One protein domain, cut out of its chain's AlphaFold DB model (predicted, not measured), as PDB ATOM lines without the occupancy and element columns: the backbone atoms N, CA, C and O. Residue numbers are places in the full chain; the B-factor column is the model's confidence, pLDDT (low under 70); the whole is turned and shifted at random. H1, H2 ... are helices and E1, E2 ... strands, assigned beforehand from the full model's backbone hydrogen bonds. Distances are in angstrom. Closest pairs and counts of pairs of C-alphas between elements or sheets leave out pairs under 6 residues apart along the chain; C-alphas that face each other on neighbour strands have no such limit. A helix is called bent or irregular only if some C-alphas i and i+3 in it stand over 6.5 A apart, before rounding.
ATOM      1  N   VAL A  11     -31.222  25.638  -9.050       89.19
ATOM      2  CA  VAL A  11     -32.018  24.767  -9.924       89.19
ATOM      3  C   VAL A  11     -31.619  25.075 -11.364       89.19
ATOM      4  O   VAL A  11     -31.859  26.179 -11.851       89.19
ATOM      5  N   VAL A  12     -30.995  24.114 -12.039       93.38
ATOM      6  CA  VAL A  12     -30.557  24.261 -13.434       93.38
ATOM      7  C   VAL A  12     -31.700  23.944 -14.391       93.38
ATOM      8  O   VAL A  12     -31.946  24.709 -15.322       93.38
ATOM      9  N   SER A  13     -32.412  22.842 -14.160       90.75
ATOM     10  CA  SER A  13     -33.586  22.462 -14.944       90.75
ATOM     11  C   SER A  13     -34.546  21.588 -14.142       90.75
ATOM     12  O   SER A  13     -34.151  20.898 -13.197       90.75
ATOM     13  N   ILE A  14     -35.816  21.648 -14.541       87.81
ATOM     14  CA  ILE A  14     -36.867  20.700 -14.175       87.81
ATOM     15  C   ILE A  14     -37.586  20.373 -15.483       87.81
ATOM     16  O   ILE A  14     -38.296  21.222 -16.024       87.81
ATOM     17  N   ASP A  15     -37.361  19.182 -16.022       83.75
ATOM     18  CA  ASP A  15     -37.956  18.737 -17.281       83.75
ATOM     19  C   ASP A  15     -38.113  17.215 -17.290       83.75
ATOM     20  O   ASP A  15     -37.406  16.519 -16.579       83.75
ATOM     21  N   ASN A  16     -39.078  16.692 -18.053       76.00
ATOM     22  CA  ASN A  16     -39.220  15.253 -18.336       76.00
ATOM     23  C   ASN A  16     -39.171  14.295 -17.121       76.00
ATOM     24  O   ASN A  16     -38.790  13.139 -17.276       76.00
ATOM     25  N   SER A  17     -39.637  14.717 -15.940       82.25
ATOM     26  CA  SER A  17     -39.539  13.963 -14.668       82.25
ATOM     27  C   SER A  17     -38.144  13.894 -14.037       82.25
ATOM     28  O   SER A  17     -37.904  13.079 -13.149       82.25
ATOM     29  N   GLU A  18     -37.242  14.772 -14.448       87.62
ATOM     30  CA  GLU A  18     -35.899  14.922 -13.911       87.62
ATOM     31  C   GLU A  18     -35.706  16.321 -13.313       87.62
ATOM     32  O   GLU A  18     -36.342  17.304 -13.706       87.62
ATOM     33  N   ILE A  19     -34.806  16.406 -12.336       89.62
ATOM     34  CA  ILE A  19     -34.342  17.667 -11.768       89.62
ATOM     35  C   ILE A  19     -32.822  17.694 -11.773       89.62
ATOM     36  O   ILE A  19     -32.169  16.738 -11.359       89.62
ATOM     37  N   THR A  20     -32.264  18.827 -12.191       92.56
ATOM     38  CA  THR A  20     -30.829  19.081 -12.105       92.56
ATOM     39  C   THR A  20     -30.572  20.220 -11.134       92.56
ATOM     40  O   THR A  20     -30.999  21.355 -11.367       92.56
ATOM     41  N   LEU A  21     -29.837  19.930 -10.059       92.38
ATOM     42  CA  LEU A  21     -29.304  20.936  -9.145       92.38
ATOM     43  C   LEU A  21     -27.806  21.118  -9.374       92.38
ATOM     44  O   LEU A  21     -27.086  20.164  -9.670       92.38
ATOM     45  N   ARG A  22     -27.323  22.344  -9.186       91.94
ATOM     46  CA  ARG A  22     -25.899  22.671  -9.218       91.94
ATOM     47  C   ARG A  22     -25.498  23.347  -7.921       91.94
ATOM     48  O   ARG A  22     -26.114  24.326  -7.520       91.94
ATOM     49  N   LEU A  23     -24.420  22.862  -7.319       90.88
ATOM     50  CA  LEU A  23     -23.731  23.536  -6.225       90.88
ATOM     51  C   LEU A  23     -22.376  24.041  -6.745       90.88
ATOM     52  O   LEU A  23     -21.503  23.216  -7.024       90.88
ATOM     53  N   PRO A  24     -22.189  25.361  -6.913       89.44
ATOM     54  CA  PRO A  24     -20.898  25.941  -7.246       89.44
ATOM     55  C   PRO A  24     -19.848  25.539  -6.212       89.44
ATOM     56  O   PRO A  24     -20.121  25.509  -5.011       89.44
ATOM     57  N   TYR A  25     -18.641  25.231  -6.680       87.69
ATOM     58  CA  TYR A  25     -17.539  24.907  -5.788       87.69
ATOM     59  C   TYR A  25     -17.163  26.128  -4.937       87.69
ATOM     60  O   TYR A  25     -16.972  27.225  -5.457       87.69
ATOM     61  N   ASP A  26     -17.012  25.917  -3.633       86.94
ATOM     62  CA  ASP A  26     -16.554  26.914  -2.670       86.94
ATOM     63  C   ASP A  26     -15.445  26.266  -1.822       86.94
ATOM     64  O   ASP A  26     -15.688  25.225  -1.200       86.94
ATOM     65  N   PRO A  27     -14.228  26.842  -1.773       88.06
ATOM     66  CA  PRO A  27     -13.131  26.322  -0.960       88.06
ATOM     67  C   PRO A  27     -13.472  26.141   0.526       88.06
ATOM     68  O   PRO A  27     -12.878  25.295   1.190       88.06
ATOM     69  N   SER A  28     -14.444  26.890   1.061       88.31
ATOM     70  CA  SER A  28     -14.920  26.733   2.442       88.31
ATOM     71  C   SER A  28     -15.623  25.393   2.703       88.31
ATOM     72  O   SER A  28     -15.767  24.989   3.855       88.31
ATOM     73  N   MET A  29     -16.022  24.681   1.646       89.06
ATOM     74  CA  MET A  29     -16.674  23.370   1.703       89.06
ATOM     75  C   MET A  29     -15.690  22.191   1.634       89.06
ATOM     76  O   MET A  29     -16.101  21.027   1.697       89.06
ATOM     77  N   VAL A  30     -14.392  22.465   1.482       90.31
ATOM     78  CA  VAL A  30     -13.348  21.440   1.378       90.31
ATOM     79  C   VAL A  30     -13.156  20.741   2.721       90.31
ATOM     80  O   VAL A  30     -12.852  21.366   3.733       90.31
ATOM     81  N   GLY A  31     -13.312  19.417   2.722       87.44
ATOM     82  CA  GLY A  31     -13.058  18.572   3.887       87.44
ATOM     83  C   GLY A  31     -11.600  18.124   3.996       87.44
ATOM     84  O   GLY A  31     -11.090  17.983   5.103       87.44
ATOM     85  N   ASN A  32     -10.921  17.915   2.862       87.88
ATOM     86  CA  ASN A  32      -9.497  17.575   2.819       87.88
ATOM     87  C   ASN A  32      -8.725  18.631   2.002       87.88
ATOM     88  O   ASN A  32      -8.759  18.574   0.766       87.88
ATOM     89  N   PRO A  33      -8.012  19.557   2.674       84.69
ATOM     90  CA  PRO A  33      -7.267  20.635   2.023       84.69
ATOM     91  C   PRO A  33      -6.200  20.156   1.035       84.69
ATOM     92  O   PRO A  33      -6.031  20.772  -0.012       84.69
ATOM     93  N   ASP A  34      -5.529  19.036   1.317       87.56
ATOM     94  CA  ASP A  34      -4.429  18.526   0.486       87.56
ATOM     95  C   ASP A  34      -4.918  18.006  -0.875       87.56
ATOM     96  O   ASP A  34      -4.178  17.980  -1.856       87.56
ATOM     97  N   THR A  35      -6.179  17.574  -0.942       86.88
ATOM     98  CA  THR A  35      -6.775  16.981  -2.154       86.88
ATOM     99  C   THR A  35      -7.807  17.879  -2.834       86.88
ATOM    100  O   THR A  35      -8.229  17.569  -3.952       86.88
ATOM    101  N   GLY A  36      -8.243  18.948  -2.156       85.25
ATOM    102  CA  GLY A  36      -9.366  19.795  -2.564       85.25
ATOM    103  C   GLY A  36     -10.736  19.114  -2.467       85.25
ATOM    104  O   GLY A  36     -11.716  19.659  -2.977       85.25
ATOM    105  N   ALA A  37     -10.817  17.927  -1.852       88.75
ATOM    106  CA  ALA A  37     -12.041  17.136  -1.802       88.75
ATOM    107  C   ALA A  37     -13.083  17.758  -0.865       88.75
ATOM    108  O   ALA A  37     -12.777  18.115   0.279       88.75
ATOM    109  N   LEU A  38     -14.324  17.846  -1.344       89.75
ATOM    110  CA  LEU A  38     -15.454  18.362  -0.570       89.75
ATOM    111  C   LEU A  38     -15.760  17.485   0.649       89.75
ATOM    112  O   LEU A  38     -15.583  16.265   0.626       89.75
ATOM    113  N   HIS A  39     -16.242  18.110   1.723       89.62
ATOM    114  CA  HIS A  39     -16.717  17.396   2.902       89.62
ATOM    115  C   HIS A  39     -17.908  16.493   2.541       89.62
ATOM    116  O   HIS A  39     -18.812  16.914   1.821       89.62
ATOM    117  N   GLY A  40     -17.952  15.266   3.074       87.38
ATOM    118  CA  GLY A  40     -19.010  14.297   2.749       87.38
ATOM    119  C   GLY A  40     -20.424  14.842   2.983       87.38
ATOM    120  O   GLY A  40     -21.293  14.668   2.136       87.38
ATOM    121  N   GLY A  41     -20.620  15.611   4.061       89.25
ATOM    122  CA  GLY A  41     -21.900  16.261   4.361       89.25
ATOM    123  C   GLY A  41     -22.394  17.237   3.285       89.25
ATOM    124  O   GLY A  41     -23.600  17.391   3.131       89.25
ATOM    125  N   VAL A  42     -21.500  17.842   2.494       89.94
ATOM    126  CA  VAL A  42     -21.877  18.716   1.367       89.94
ATOM    127  C   VAL A  42     -22.508  17.890   0.246       89.94
ATOM    128  O   VAL A  42     -23.539  18.268  -0.302       89.94
ATOM    129  N   ILE A  43     -21.929  16.721  -0.044       89.75
ATOM    130  CA  ILE A  43     -22.469  15.778  -1.031       89.75
ATOM    131  C   ILE A  43     -23.800  15.203  -0.550       89.75
ATOM    132  O   ILE A  43     -24.763  15.170  -1.312       89.75
ATOM    133  N   THR A  44     -23.877  14.802   0.722       91.81
ATOM    134  CA  THR A  44     -25.119  14.307   1.326       91.81
ATOM    135  C   THR A  44     -26.231  15.342   1.253       91.81
ATOM    136  O   THR A  44     -27.335  15.014   0.841       91.81
ATOM    137  N   MET A  45     -25.935  16.594   1.596       90.62
ATOM    138  CA  MET A  45     -26.907  17.682   1.574       90.62
ATOM    139  C   MET A  45     -27.406  18.003   0.156       90.62
ATOM    140  O   MET A  45     -28.609  18.180  -0.034       90.62
ATOM    141  N   LEU A  46     -26.515  18.030  -0.842       91.88
ATOM    142  CA  LEU A  46     -26.908  18.238  -2.239       91.88
ATOM    143  C   LEU A  46     -27.807  17.101  -2.752       91.88
ATOM    144  O   LEU A  46     -28.821  17.364  -3.400       91.88
ATOM    145  N   LEU A  47     -27.460  15.845  -2.449       92.19
ATOM    146  CA  LEU A  47     -28.252  14.682  -2.858       92.19
ATOM    147  C   LEU A  47     -29.614  14.638  -2.158       92.19
ATOM    148  O   LEU A  47     -30.618  14.414  -2.827       92.19
ATOM    149  N   ASP A  48     -29.669  14.912  -0.855       90.81
ATOM    150  CA  ASP A  48     -30.920  14.968  -0.089       90.81
ATOM    151  C   ASP A  48     -31.893  16.010  -0.669       90.81
ATOM    152  O   ASP A  48     -33.047  15.693  -0.954       90.81
ATOM    153  N   GLN A  49     -31.413  17.227  -0.966       88.62
ATOM    154  CA  GLN A  49     -32.241  18.245  -1.624       88.62
ATOM    155  C   GLN A  49     -32.673  17.844  -3.038       88.62
ATOM    156  O   GLN A  49     -33.834  18.043  -3.396       88.62
ATOM    157  N   THR A  50     -31.764  17.284  -3.842       90.56
ATOM    158  CA  THR A  50     -32.073  16.871  -5.223       90.56
ATOM    159  C   THR A  50     -33.173  15.813  -5.230       90.56
ATOM    160  O   THR A  50     -34.154  15.939  -5.961       90.56
ATOM    161  N   LEU A  51     -33.055  14.797  -4.372       88.69
ATOM    162  CA  LEU A  51     -34.030  13.714  -4.274       88.69
ATOM    163  C   LEU A  51     -35.358  14.199  -3.688       88.69
ATOM    164  O   LEU A  51     -36.409  13.861  -4.229       88.69
ATOM    165  N   GLY A  52     -35.331  15.051  -2.661       85.56
ATOM    166  CA  GLY A  52     -36.544  15.648  -2.098       85.56
ATOM    167  C   GLY A  52     -37.322  16.500  -3.109       85.56
ATOM    168  O   GLY A  52     -38.554  16.489  -3.106       85.56
ATOM    169  N   LEU A  53     -36.618  17.201  -4.006       84.50
ATOM    170  CA  LEU A  53     -37.224  17.998  -5.077       84.50
ATOM    171  C   LEU A  53     -37.584  17.176  -6.325       84.50
ATOM    172  O   LEU A  53     -38.445  17.603  -7.087       84.50
ATOM    173  N   SER A  54     -36.992  15.996  -6.535       85.88
ATOM    174  CA  SER A  54     -37.303  15.141  -7.694       85.88
ATOM    175  C   SER A  54     -38.780  14.732  -7.753       85.88
ATOM    176  O   SER A  54     -39.356  14.640  -8.836       85.88
ATOM    177  N   GLY A  55     -39.435  14.604  -6.592       79.81
ATOM    178  CA  GLY A  55     -40.875  14.358  -6.502       79.81
ATOM    179  C   GLY A  55     -41.736  15.470  -7.114       79.81
ATOM    180  O   GLY A  55     -42.862  15.200  -7.512       79.81
ATOM    181  N   ILE A  56     -41.209  16.693  -7.244       78.31
ATOM    182  CA  ILE A  56     -41.885  17.807  -7.928       78.31
ATOM    183  C   ILE A  56     -41.830  17.628  -9.449       78.31
ATOM    184  O   ILE A  56     -42.780  17.987 -10.139       78.31
ATOM    185  N   ALA A  57     -40.737  17.071  -9.983       76.81
ATOM    186  CA  ALA A  57     -40.598  16.836 -11.421       76.81
ATOM    187  C   ALA A  57     -41.590  15.771 -11.924       76.81
ATOM    188  O   ALA A  57     -42.015  15.807 -13.077       76.81
ATOM    189  N   HIS A  58     -41.986  14.843 -11.050       72.19
ATOM    190  CA  HIS A  58     -42.971  13.813 -11.335       72.19
ATOM    191  C   HIS A  58     -44.340  14.243 -10.775       72.19
ATOM    192  O   HIS A  58     -44.649  13.984  -9.614       72.19
TER     193      HIS A  58
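What this domain is: This is residues 11 to 58 of the 84 residues of an uncharacterized protein of Halioglobus japonicus (UniProt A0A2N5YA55). What shape does the model have? It is a rod in which one long helix, H1, makes one side, with the hairpin of E1 and E2 beside its residues 46 to 57. Beyond the start of H1, at the other end, a small loop folds back, pairing residues 30 to 32 of E3 with residues 37 to 38. What is it made of? The printed part has 48 residues, with three named strands and then one named helix; E1 and E2 form an antiparallel sheet, and the class is mixed, helices and strands. How large is it? It is loose, with a radius of gyration of the C-alphas of 13.0 A and spans of 40 by 16 by 13 A.

Where its parts are: Where are the strands? E1, residues 11 to 15, begins at C-alpha 11 (-32.018, 24.767, -9.924) and is 11.2 A long. E2, residues 18 to 22, is 13.5 A long, and E3, residues 30 to 32, is 5.6 A long. Where is the helix? H1, residues 40 to 57, is 25.9 A long and ends at C-alpha 57 (-40.598, 16.836, -11.421). It is neither bent nor irregular, but only just: C-alphas 52 and 55 are 6.3 A apart.

How they stand to each other: How do the strands pair? E1 and E2 are an antiparallel hairpin, at 170 degrees between directions, with N 12 and O 20 at 2.8 A and N 18 and O 15 at 2.8 A, within hydrogen-bond range. E3 pairs with no named strand and is apart from E1 and E2. What is near H1? E2 and H1 have 9 pairs of C-alphas within 8 A, the closest being those of Ile 19 and Ser 54, 5.6 A apart. The closest C-alphas of E3 and H1, those of Gly 31 and Gly 40, are 7.4 A apart. In H1, 11 of 14 O i to N i+4 pairs are within hydrogen-bond range.

The domain as a whole: How far does it reach? The two C-alphas farthest apart, those of Asp 34 and His 58, are 40.6 A apart. Is it continuous and well supported? The printed part has no cut; the link E1 to E2 is tight and the other two are short. Its mean pLDDT is 87.5, and no printed residue is under 70.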